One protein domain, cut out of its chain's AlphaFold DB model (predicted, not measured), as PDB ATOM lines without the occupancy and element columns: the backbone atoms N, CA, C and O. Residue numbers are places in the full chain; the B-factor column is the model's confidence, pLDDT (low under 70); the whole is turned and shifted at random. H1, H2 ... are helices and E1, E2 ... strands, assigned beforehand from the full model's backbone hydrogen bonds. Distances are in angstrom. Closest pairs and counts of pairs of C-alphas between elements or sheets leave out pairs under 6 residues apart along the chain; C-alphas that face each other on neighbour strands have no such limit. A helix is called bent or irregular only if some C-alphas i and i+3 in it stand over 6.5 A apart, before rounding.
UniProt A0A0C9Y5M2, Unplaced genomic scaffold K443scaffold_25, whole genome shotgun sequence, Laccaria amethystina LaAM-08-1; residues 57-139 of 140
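AT A GLANCE: This is residues 57 to 139 of the 140 residues of an uncharacterized protein of Laccaria amethystina LaAM-08-1 (UniProt A0A0C9Y5M2). A small three-stranded sheet has helix H3 over one face, and the short helix H1 lies between H3 and the longest helix, H5, with H4 near one end of this group. H2 leads away from the sheet, and residues 81 to 86 at its end stick out. The printed part has 83 residues, with five named helices and three named strands in the order H1 E1 E2 H2 E3 H3 H4 H5; the sheet runs E1 E2 E3, antiparallel, and the class is mostly helix. The whole is compact, with a radius of gyration of the C-alphas of 13.1 A and spans of 38 by 27 by 25 A.

IN THESE COORDINATES: Start at C-alpha 63, at (-8.717, -2.924, 36.703), where strand E1, residues 63 to 66, begins. E2 is residues 69 to 72, 10.0 A long, and E3 is residues 93 to 95. Before E1 stands H1, residues 57 to 62, irregular, but only just: C-alphas 57 and 60 are 6.9 A apart. H2, residues 73 to 82, is 14.1 A long; H3, residues 100 to 110, is 15.5 A; H4 is residues 112 to 119. H5, residues 123 to 136, runs 20.1 A from C-alpha 123 at (-23.060, -13.598, 34.892) to C-alpha 136 at (-3.100, -14.978, 36.285).

HOW THE PARTS SIT: Look first at the hairpin E1 and E2, where N 64 and O 71 are 2.8 A apart, within hydrogen-bond range. Between the antiparallel neighbours E2 and E3, N 70 and O 94 are within range at 2.8 A. H3 is on the sheet at a height of 10.4 A, over E2, and runs along the strands at 26 degrees on the local plane. H1, with residues 59 to 62, and H2, with residues 73 to 76, only graze the sheet. H1 touches H3 at a steep tilt of 56 degrees; their closest C-alphas, Val 59 and Arg 104, are 6.4 A apart. H1 and H5 only just touch, with 3 pairs of C-alphas within 8 A, the closest being Leu 61 and Arg 130 at 6.8 A; H5 does this with residues 126 to 130 alone. H4 is close to H3 but not clearly touching, its nearest C-alphas Val 108 and Cys 115 at 6.4 A. H3 and H5 are apart. Every O i to N i+4 pair is within range in H2, H3, H4 and H5; H1 has 0 of 2, but 2 of 3 O i to N i+3 pairs.

THE WHOLE: Find the C-alphas of Gly 85 and Ala 124, the two farthest apart at 38.6 A. The printed part has no cut and no long link. Mean pLDDT of the printed part is 86.8, and residue 57, residues 83 to 88 and residue 139 are under 70.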
ATOM      1  N   THR A  57     -20.533  -4.165  40.528       67.06
ATOM      2  CA  THR A  57     -19.973  -5.499  40.463       67.06
ATOM      3  C   THR A  57     -18.915  -5.632  39.378       67.06
ATOM      4  O   THR A  57     -17.920  -6.250  39.683       67.06
ATOM      5  N   HIS A  58     -19.031  -5.081  38.168       80.00
ATOM      6  CA  HIS A  58     -18.129  -5.455  37.061       80.00
ATOM      7  C   HIS A  58     -16.900  -4.552  36.911       80.00
ATOM      8  O   HIS A  58     -16.044  -4.794  36.057       80.00
ATOM      9  N   VAL A  59     -16.788  -3.508  37.734       83.62
ATOM     10  CA  VAL A  59     -15.657  -2.575  37.675       83.62
ATOM     11  C   VAL A  59     -14.350  -3.288  38.041       83.62
ATOM     12  O   VAL A  59     -13.316  -2.992  37.452       83.62
ATOM     13  N   ASP A  60     -14.387  -4.302  38.914       87.00
ATOM     14  CA  ASP A  60     -13.210  -5.092  39.305       87.00
ATOM     15  C   ASP A  60     -12.513  -5.770  38.109       87.00
ATOM     16  O   ASP A  60     -11.290  -5.898  38.080       87.00
ATOM     17  N   LEU A  61     -13.278  -6.140  37.079       89.62
ATOM     18  CA  LEU A  61     -12.762  -6.747  35.853       89.62
ATOM     19  C   LEU A  61     -12.020  -5.757  34.950       89.62
ATOM     20  O   LEU A  61     -11.203  -6.172  34.122       89.62
ATOM     21  N   MET A  62     -12.286  -4.462  35.092       91.75
ATOM     22  CA  MET A  62     -11.669  -3.418  34.275       91.75
ATOM     23  C   MET A  62     -10.317  -2.962  34.823       91.75
ATOM     24  O   MET A  62      -9.565  -2.311  34.097       91.75
ATOM     25  N   PHE A  63      -9.959  -3.341  36.054       92.81
ATOM     26  CA  PHE A  63      -8.717  -2.924  36.703       92.81
ATOM     27  C   PHE A  63      -7.806  -4.106  37.047       92.81
ATOM     28  O   PHE A  63      -8.247  -5.215  37.339       92.81
ATOM     29  N   VAL A  64      -6.493  -3.872  36.989       91.19
ATOM     30  CA  VAL A  64      -5.463  -4.834  37.401       91.19
ATOM     31  C   VAL A  64      -4.688  -4.263  38.575       91.19
ATOM     32  O   VAL A  64      -4.100  -3.191  38.425       91.19
ATOM     33  N   PRO A  65      -4.625  -4.966  39.715       90.88
ATOM     34  CA  PRO A  65      -3.702  -4.605  40.776       90.88
ATOM     35  C   PRO A  65      -2.266  -4.927  40.342       90.88
ATOM     36  O   PRO A  65      -1.941  -6.071  40.030       90.88
ATOM     37  N   ALA A  66      -1.395  -3.921  40.326       87.25
ATOM     38  CA  ALA A  66       0.026  -4.065  40.031       87.25
ATOM     39  C   ALA A  66       0.843  -3.117  40.918       87.25
ATOM     40  O   ALA A  66       0.591  -1.919  40.943       87.25
ATOM     41  N   LYS A  67       1.845  -3.635  41.644       86.69
ATOM     42  CA  LYS A  67       2.775  -2.831  42.473       86.69
ATOM     43  C   LYS A  67       2.090  -1.844  43.444       86.69
ATOM     44  O   LYS A  67       2.608  -0.758  43.680       86.69
ATOM     45  N   GLY A  68       0.933  -2.211  43.997       89.81
ATOM     46  CA  GLY A  68       0.190  -1.370  44.947       89.81
ATOM     47  C   GLY A  68      -0.703  -0.295  44.317       89.81
ATOM     48  O   GLY A  68      -1.274   0.511  45.048       89.81
ATOM     49  N   VAL A  69      -0.865  -0.293  42.990       94.50
ATOM     50  CA  VAL A  69      -1.803   0.575  42.261       94.50
ATOM     51  C   VAL A  69      -2.768  -0.251  41.409       94.50
ATOM     52  O   VAL A  69      -2.474  -1.391  41.049       94.50
ATOM     53  N   LEU A  70      -3.927   0.319  41.084       93.44
ATOM     54  CA  LEU A  70      -4.916  -0.249  40.170       93.44
ATOM     55  C   LEU A  70      -4.746   0.374  38.786       93.44
ATOM     56  O   LEU A  70      -4.894   1.579  38.616       93.44
ATOM     57  N   THR A  71      -4.443  -0.429  37.772       94.12
ATOM     58  CA  THR A  71      -4.274   0.048  36.392       94.12
ATOM     59  C   THR A  71      -5.462  -0.358  35.531       94.12
ATOM     60  O   THR A  71      -5.873  -1.518  35.550       94.12
ATOM     61  N   CYS A  72      -6.004   0.579  34.752       94.12
ATOM     62  CA  CYS A  72      -7.098   0.300  33.823       94.12
ATOM     63  C   CYS A  72      -6.637  -0.640  32.692       94.12
ATOM     64  O   CYS A  72      -5.682  -0.344  31.966       94.12
ATOM     65  N   ARG A  73      -7.330  -1.772  32.514       92.19
ATOM     66  CA  ARG A  73      -7.035  -2.761  31.463       92.19
ATOM     67  C   ARG A  73      -7.245  -2.225  30.068       92.19
ATOM     68  O   ARG A  73      -6.448  -2.539  29.193       92.19
ATOM     69  N   ALA A  74      -8.306  -1.453  29.865       92.12
ATOM     70  CA  ALA A  74      -8.605  -0.887  28.560       92.12
ATOM     71  C   ALA A  74      -7.478   0.062  28.128       92.12
ATOM     72  O   ALA A  74      -6.923  -0.120  27.047       92.12
ATOM     73  N   CYS A  75      -7.013   0.945  29.026       93.06
ATOM     74  CA  CYS A  75      -5.838   1.765  28.734       93.06
ATOM     75  C   CYS A  75      -4.590   0.919  28.447       93.06
ATOM     76  O   CYS A  75      -3.823   1.240  27.543       93.06
ATOM     77  N   LEU A  76      -4.355  -0.141  29.229       90.69
ATOM     78  CA  LEU A  76      -3.195  -1.018  29.048       90.69
ATOM     79  C   LEU A  76      -3.231  -1.721  27.682       90.69
ATOM     80  O   LEU A  76      -2.201  -1.863  27.022       90.69
ATOM     81  N   PHE A  77      -4.417  -2.154  27.258       89.19
ATOM     82  CA  PHE A  77      -4.633  -2.797  25.970       89.19
ATOM     83  C   PHE A  77      -4.406  -1.820  24.816       89.19
ATOM     84  O   PHE A  77      -3.655  -2.147  23.898       89.19
ATOM     85  N   ASP A  78      -4.972  -0.612  24.892       88.94
ATOM     86  CA  ASP A  78      -4.744   0.444  23.899       88.94
ATOM     87  C   ASP A  78      -3.260   0.813  23.809       88.94
ATOM     88  O   ASP A  78      -2.697   0.873  22.714       88.94
ATOM     89  N   TYR A  79      -2.591   0.958  24.955       88.69
ATOM     90  CA  TYR A  79      -1.159   1.239  25.018       88.69
ATOM     91  C   TYR A  79      -0.326   0.154  24.319       88.69
ATOM     92  O   TYR A  79       0.542   0.461  23.498       88.69
ATOM     93  N   ASN A  80      -0.615  -1.120  24.596       87.06
ATOM     94  CA  ASN A  80       0.075  -2.242  23.960       87.06
ATOM     95  C   ASN A  80      -0.232  -2.339  22.458       87.06
ATOM     96  O   ASN A  80       0.658  -2.672  21.673       87.06
ATOM     97  N   LYS A  81      -1.469  -2.038  22.051       85.81
ATOM     98  CA  LYS A  81      -1.923  -2.116  20.659       85.81
ATOM     99  C   LYS A  81      -1.327  -1.010  19.790       85.81
ATOM    100  O   LYS A  81      -0.983  -1.270  18.639       85.81
ATOM    101  N   SER A  82      -1.169   0.202  20.321       81.25
ATOM    102  CA  SER A  82      -0.615   1.340  19.574       81.25
ATOM    103  C   SER A  82       0.867   1.186  19.213       81.25
ATOM    104  O   SER A  82       1.354   1.907  18.343       81.25
ATOM    105  N   GLY A  83       1.580   0.231  19.820       64.81
ATOM    106  CA  GLY A  83       3.004   0.021  19.591       64.81
ATOM    107  C   GLY A  83       3.853   1.195  20.095       64.81
ATOM    108  O   GLY A  83       3.436   2.349  20.142       64.81
ATOM    109  N   SER A  84       5.102   0.918  20.467       62.50
ATOM    110  CA  SER A  84       6.001   1.884  21.127       62.50
ATOM    111  C   SER A  84       6.396   3.116  20.278       62.50
ATOM    112  O   SER A  84       7.290   3.858  20.684       62.50
ATOM    113  N   GLY A  85       5.801   3.320  19.097       59.09
ATOM    114  CA  GLY A  85       6.232   4.292  18.089       59.09
ATOM    115  C   GLY A  85       5.405   5.577  17.981       59.09
ATOM    116  O   GLY A  85       5.941   6.575  17.508       59.09
ATOM    117  N   SER A  86       4.147   5.606  18.436       54.72
ATOM    118  CA  SER A  86       3.252   6.736  18.132       54.72
ATOM    119  C   SER A  86       2.326   7.068  19.300       54.72
ATOM    120  O   SER A  86       1.312   6.406  19.466       54.72
ATOM    121  N   LYS A  87       2.670   8.097  20.095       64.94
ATOM    122  CA  LYS A  87       1.809   8.768  21.103       64.94
ATOM    123  C   LYS A  87       0.821   7.841  21.843       64.94
ATOM    124  O   LYS A  87      -0.348   8.186  22.004       64.94
ATOM    125  N   ALA A  88       1.272   6.671  22.287       68.62
ATOM    126  CA  ALA A  88       0.432   5.799  23.093       68.62
ATOM    127  C   ALA A  88       0.154   6.516  24.421       68.62
ATOM    128  O   ALA A  88       1.090   6.904  25.124       68.62
ATOM    129  N   LYS A  89      -1.125   6.760  24.722       80.50
ATOM    130  CA  LYS A  89      -1.540   7.385  25.981       80.50
ATOM    131  C   LYS A  89      -1.135   6.440  27.108       80.50
ATOM    132  O   LYS A  89      -1.477   5.260  27.068       80.50
ATOM    133  N   GLU A  90      -0.351   6.938  28.059       88.56
ATOM    134  CA  GLU A  90       0.112   6.119  29.178       88.56
ATOM    135  C   GLU A  90      -1.102   5.576  29.951       88.56
ATOM    136  O   GLU A  90      -2.075   6.318  30.150       88.56
ATOM    137  N   PRO A  91      -1.097   4.288  30.340       91.12
ATOM    138  CA  PRO A  91      -2.242   3.705  31.004       91.12
ATOM    139  C   PRO A  91      -2.516   4.386  32.335       91.12
ATOM    140  O   PRO A  91      -1.621   4.563  33.161       91.12
ATOM    141  N   LYS A  92      -3.779   4.759  32.555       93.81
ATOM    142  CA  LYS A  92      -4.158   5.446  33.781       93.81
ATOM    143  C   LYS A  92      -4.112   4.475  34.961       93.81
ATOM    144  O   LYS A  92      -4.717   3.399  34.929       93.81
ATOM    145  N   ALA A  93      -3.368   4.876  35.986       94.31
ATOM    146  CA  ALA A  93      -3.256   4.176  37.253       94.31
ATOM    147  C   ALA A  93      -3.957   4.971  38.361       94.31
ATOM    148  O   ALA A  93      -3.941   6.201  38.365       94.31
ATOM    149  N   PHE A  94      -4.549   4.239  39.292       95.19
ATOM    150  CA  PHE A  94      -5.282   4.733  40.444       95.19
ATOM    151  C   PHE A  94      -4.666   4.153  41.722       95.19
ATOM    152  O   PHE A  94      -4.108   3.050  41.684       95.19
ATOM    153  N   PRO A  95      -4.739   4.860  42.860       95.00
ATOM    154  CA  PRO A  95      -4.377   4.270  44.142       95.00
ATOM    155  C   PRO A  95      -5.277   3.064  44.451       95.00
ATOM    156  O   PRO A  95      -6.407   2.975  43.978       95.00
ATOM    157  N   THR A  96      -4.776   2.117  45.240       90.62
ATOM    158  CA  THR A  96      -5.555   0.940  45.667       90.62
ATOM    159  C   THR A  96      -6.734   1.306  46.565       90.62
ATOM    160  O   THR A  96      -7.744   0.610  46.542       90.62
ATOM    161  N   ASP A  97      -6.639   2.438  47.263       91.88
ATOM    162  CA  ASP A  97      -7.707   3.025  48.077       91.88
ATOM    163  C   ASP A  97      -8.633   3.968  47.278       91.88
ATOM    164  O   ASP A  97      -9.417   4.716  47.866       91.88
ATOM    165  N   ALA A  98      -8.531   3.994  45.940       92.50
ATOM    166  CA  ALA A  98      -9.394   4.826  45.102       92.50
ATOM    167  C   ALA A  98     -10.873   4.459  45.277       92.50
ATOM    168  O   ALA A  98     -11.242   3.287  45.387       92.50
ATOM    169  N   MET A  99     -11.742   5.471  45.241       92.56
ATOM    170  CA  MET A  99     -13.180   5.243  45.323       92.56
ATOM    171  C   MET A  99     -13.698   4.560  44.055       92.56
ATOM    172  O   MET A  99     -13.328   4.911  42.933       92.56
ATOM    173  N   TRP A 100     -14.627   3.621  44.235       87.44
ATOM    174  CA  TRP A 100     -15.261   2.885  43.136       87.44
ATOM    175  C   TRP A 100     -15.935   3.791  42.103       87.44
ATOM    176  O   TRP A 100     -15.955   3.456  40.918       87.44
ATOM    177  N   ASP A 101     -16.469   4.937  42.524       89.75
ATOM    178  CA  ASP A 101     -17.087   5.899  41.613       89.75
ATOM    179  C   ASP A 101     -16.062   6.576  40.694       89.75
ATOM    180  O   ASP A 101     -16.356   6.775  39.519       89.75
ATOM    181  N   GLU A 102     -14.840   6.842  41.167       92.25
ATOM    182  CA  GLU A 102     -13.767   7.419  40.340       92.25
ATOM    183  C   GLU A 102     -13.293   6.423  39.271       92.25
ATOM    184  O   GLU A 102     -13.137   6.765  38.096       92.25
ATOM    185  N   LEU A 103     -13.126   5.161  39.674       91.19
ATOM    186  CA  LEU A 103     -12.776   4.053  38.785       91.19
ATOM    187  C   LEU A 103     -13.848   3.866  37.697       91.19
ATOM    188  O   LEU A 103     -13.527   3.749  36.511       91.19
ATOM    189  N   ARG A 104     -15.131   3.893  38.083       90.56
ATOM    190  CA  ARG A 104     -16.260   3.779  37.149       90.56
ATOM    191  C   ARG A 104     -16.339   4.969  36.198       90.56
ATOM    192  O   ARG A 104     -16.499   4.764  34.997       90.56
ATOM    193  N   ASP A 105     -16.212   6.188  36.717       92.06
ATOM    194  CA  ASP A 105     -16.266   7.424  35.932       92.06
ATOM    195  C   ASP A 105     -15.196   7.434  34.834       92.06
ATOM    196  O   ASP A 105     -15.491   7.729  33.674       92.06
ATOM    197  N   HIS A 106     -13.976   7.000  35.166       92.88
ATOM    198  CA  HIS A 106     -12.910   6.822  34.188       92.88
ATOM    199  C   HIS A 106     -13.289   5.823  33.088       92.88
ATOM    200  O   HIS A 106     -13.146   6.134  31.906       92.88
ATOM    201  N   CYS A 107     -13.781   4.640  33.459       91.56
ATOM    202  CA  CYS A 107     -14.162   3.610  32.499       91.56
ATOM    203  C   CYS A 107     -15.280   4.086  31.559       91.56
ATOM    204  O   CYS A 107     -15.156   3.925  30.346       91.56
ATOM    205  N   VAL A 108     -16.328   4.723  32.086       90.62
ATOM    206  CA  VAL A 108     -17.470   5.200  31.288       90.62
ATOM    207  C   VAL A 108     -17.067   6.334  30.341       90.62
ATOM    208  O   VAL A 108     -17.520   6.356  29.197       90.62
ATOM    209  N   LYS A 109     -16.206   7.260  30.783       91.44
ATOM    210  CA  LYS A 109     -15.779   8.410  29.967       91.44
ATOM    211  C   LYS A 109     -14.739   8.043  28.914       91.44
ATOM    212  O   LYS A 109     -14.859   8.464  27.768       91.44
ATOM    213  N   GLU A 110     -13.721   7.275  29.297       92.81
ATOM    214  CA  GLU A 110     -12.571   7.000  28.427       92.81
ATOM    215  C   GLU A 110     -12.754   5.721  27.602       92.81
ATOM    216  O   GLU A 110     -12.248   5.631  26.484       92.81
ATOM    217  N   HIS A 111     -13.489   4.735  28.127       92.06
ATOM    218  CA  HIS A 111     -13.640   3.412  27.516       92.06
ATOM    219  C   HIS A 111     -15.101   2.934  27.455       92.06
ATOM    220  O   HIS A 111     -15.394   1.807  27.872       92.06
ATOM    221  N   PRO A 112     -16.030   3.728  26.888       91.12
ATOM    222  CA  PRO A 112     -17.448   3.369  26.846       91.12
ATOM    223  C   PRO A 112     -17.714   2.054  26.094       91.12
ATOM    224  O   PRO A 112     -18.614   1.309  26.471       91.12
ATOM    225  N   SER A 113     -16.910   1.725  25.073       89.38
ATOM    226  CA  SER A 113     -17.043   0.460  24.329       89.38
ATOM    227  C   SER A 113     -16.712  -0.748  25.200       89.38
ATOM    228  O   SER A 113     -17.530  -1.649  25.325       89.38
ATOM    229  N   ALA A 114     -15.553  -0.739  25.867       89.88
ATOM    230  CA  ALA A 114     -15.144  -1.850  26.727       89.88
ATOM    231  C   ALA A 114     -16.111  -2.029  27.911       89.88
ATOM    232  O   ALA A 114     -16.399  -3.145  28.334       89.88
ATOM    233  N   CYS A 115     -16.664  -0.923  28.410       88.88
ATOM    234  CA  CYS A 115     -17.731  -0.935  29.401       88.88
ATOM    235  C   CYS A 115     -19.001  -1.630  28.906       88.88
ATOM    236  O   CYS A 115     -19.574  -2.446  29.626       88.88
ATOM    237  N   ALA A 116     -19.433  -1.321  27.681       88.44
ATOM    238  CA  ALA A 116     -20.583  -1.966  27.063       88.44
ATOM    239  C   ALA A 116     -20.332  -3.461  26.825       88.44
ATOM    240  O   ALA A 116     -21.233  -4.266  27.051       88.44
ATOM    241  N   ASP A 117     -19.114  -3.845  26.438       88.38
ATOM    242  CA  ASP A 117     -18.743  -5.249  26.246       88.38
ATOM    243  C   ASP A 117     -18.857  -6.037  27.555       88.38
ATOM    244  O   ASP A 117     -19.480  -7.095  27.589       88.38
ATOM    245  N   VAL A 118     -18.341  -5.489  28.659       87.69
ATOM    246  CA  VAL A 118     -18.440  -6.124  29.982       87.69
ATOM    247  C   VAL A 118     -19.882  -6.152  30.496       87.69
ATOM    248  O   VAL A 118     -20.291  -7.137  31.106       87.69
ATOM    249  N   ALA A 119     -20.673  -5.109  30.237       86.81
ATOM    250  CA  ALA A 119     -22.089  -5.075  30.608       86.81
ATOM    251  C   ALA A 119     -22.939  -6.105  29.839       86.81
ATOM    252  O   ALA A 119     -24.011  -6.481  30.304       86.81
ATOM    253  N   ARG A 120     -22.470  -6.565  28.673       88.62
ATOM    254  CA  ARG A 120     -23.141  -7.587  27.858       88.62
ATOM    255  C   ARG A 120     -22.785  -9.024  28.237       88.62
ATOM    256  O   ARG A 120     -23.451  -9.934  27.747       88.62
ATOM    257  N   LEU A 121     -21.747  -9.235  29.045       87.12
ATOM    258  CA  LEU A 121     -21.343 -10.576  29.459       87.12
ATOM    259  C   LEU A 121     -22.401 -11.201  30.368       87.12
ATOM    260  O   LEU A 121     -22.923 -10.555  31.278       87.12
ATOM    261  N   HIS A 122     -22.676 -12.487  30.159       89.75
ATOM    262  CA  HIS A 122     -23.553 -13.229  31.052       89.75
ATOM    263  C   HIS A 122     -22.884 -13.383  32.435       89.75
ATOM    264  O   HIS A 122     -21.660 -13.547  32.508       89.75
ATOM    265  N   PRO A 123     -23.636 -13.419  33.554       86.50
ATOM    266  CA  PRO A 123     -23.060 -13.598  34.892       86.50
ATOM    267  C   PRO A 123     -22.117 -14.807  35.023       86.50
ATOM    268  O   PRO A 123     -21.112 -14.745  35.730       86.50
ATOM    269  N   ALA A 124     -22.405 -15.894  34.299       90.19
ATOM    270  CA  ALA A 124     -21.537 -17.074  34.245       90.19
ATOM    271  C   ALA A 124     -20.167 -16.776  33.602       90.19
ATOM    272  O   ALA A 124     -19.137 -17.236  34.094       90.19
ATOM    273  N   GLU A 125     -20.140 -15.968  32.539       90.38
ATOM    274  CA  GLU A 125     -18.902 -15.551  31.876       90.38
ATOM    275  C   GLU A 125     -18.088 -14.620  32.772       90.38
ATOM    276  O   GLU A 125     -16.876 -14.780  32.877       90.38
ATOM    277  N   ILE A 126     -18.749 -13.699  33.476       89.38
ATOM    278  CA  ILE A 126     -18.122 -12.797  34.453       89.38
ATOM    279  C   ILE A 126     -17.436 -13.598  35.561       89.38
ATOM    280  O   ILE A 126     -16.287 -13.313  35.910       89.38
ATOM    281  N   TYR A 127     -18.106 -14.623  36.092       90.44
ATOM    282  CA  TYR A 127     -17.537 -15.503  37.111       90.44
ATOM    283  C   TYR A 127     -16.286 -16.234  36.607       90.44
ATOM    284  O   TYR A 127     -15.237 -16.208  37.260       90.44
ATOM    285  N   GLU A 128     -16.362 -16.838  35.419       92.25
ATOM    286  CA  GLU A 128     -15.220 -17.523  34.810       92.25
ATOM    287  C   GLU A 128     -14.076 -16.555  34.487       92.25
ATOM    288  O   GLU A 128     -12.904 -16.874  34.716       92.25
ATOM    289  N   LEU A 129     -14.390 -15.338  34.035       89.31
ATOM    290  CA  LEU A 129     -13.396 -14.303  33.777       89.31
ATOM    291  C   LEU A 129     -12.674 -13.927  35.073       89.31
ATOM    292  O   LEU A 129     -11.446 -14.001  35.123       89.31
ATOM    293  N   ARG A 130     -13.404 -13.624  36.156       89.94
ATOM    294  CA  ARG A 130     -12.806 -13.349  37.477       89.94
ATOM    295  C   ARG A 130     -11.902 -14.481  37.937       89.94
ATOM    296  O   ARG A 130     -10.778 -14.231  38.369       89.94
ATOM    297  N   ARG A 131     -12.360 -15.728  37.804       90.94
ATOM    298  CA  ARG A 131     -11.591 -16.916  38.184       90.94
ATOM    299  C   ARG A 131     -10.271 -17.006  37.417       90.94
ATOM    300  O   ARG A 131      -9.227 -17.207  38.037       90.94
ATOM    301  N   ARG A 132     -10.287 -16.813  36.094       89.88
ATOM    302  CA  ARG A 132      -9.070 -16.821  35.260       89.88
ATOM    303  C   ARG A 132      -8.111 -15.697  35.644       89.88
ATOM    304  O   ARG A 132      -6.906 -15.907  35.749       89.88
ATOM    305  N   LEU A 133      -8.634 -14.507  35.903       86.25
ATOM    306  CA  LEU A 133      -7.825 -13.341  36.262       86.25
ATOM    307  C   LEU A 133      -7.190 -13.472  37.651       86.25
ATOM    308  O   LEU A 133      -6.033 -13.094  37.844       86.25
ATOM    309  N   ALA A 134      -7.909 -14.060  38.605       85.75
ATOM    310  CA  ALA A 134      -7.376 -14.388  39.924       85.75
ATOM    311  C   ALA A 134      -6.222 -15.408  39.843       85.75
ATOM    312  O   ALA A 134      -5.283 -15.346  40.634       85.75
ATOM    313  N   GLN A 135      -6.252 -16.325  38.870       87.25
ATOM    314  CA  GLN A 135      -5.144 -17.254  38.626       87.25
ATOM    315  C   GLN A 135      -3.940 -16.555  37.984       87.25
ATOM    316  O   GLN A 135      -2.812 -16.755  38.427       87.25
ATOM    317  N   LEU A 136      -4.171 -15.698  36.984       82.06
ATOM    318  CA  LEU A 136      -3.100 -14.978  36.285       82.06
ATOM    319  C   LEU A 136      -2.368 -13.982  37.193       82.06
ATOM    320  O   LEU A 136      -1.148 -13.872  37.122       82.06
ATOM    321  N   SER A 137      -3.095 -13.291  38.073       74.69
ATOM    322  CA  SER A 137      -2.505 -12.332  39.022       74.69
ATOM    323  C   SER A 137      -1.597 -12.973  40.075       74.69
ATOM    324  O   SER A 137      -0.765 -12.280  40.644       74.69
ATOM    325  N   ARG A 138      -1.707 -14.286  40.318       71.56
ATOM    326  CA  ARG A 138      -0.804 -15.032  41.214       71.56
ATOM    327  C   ARG A 138       0.488 -15.499  40.543       71.56
ATOM    328  O   ARG A 138       1.400 -15.928  41.240       71.56
ATOM    329  N   ALA A 139       0.543 -15.480  39.213       64.44
ATOM    330  CA  ALA A 139       1.671 -15.996  38.442       64.44
ATOM    331  C   ALA A 139       2.700 -14.917  38.045       64.44
ATOM    332  O   ALA A 139       3.710 -15.255  37.425       64.44
TER     333      ALA A 139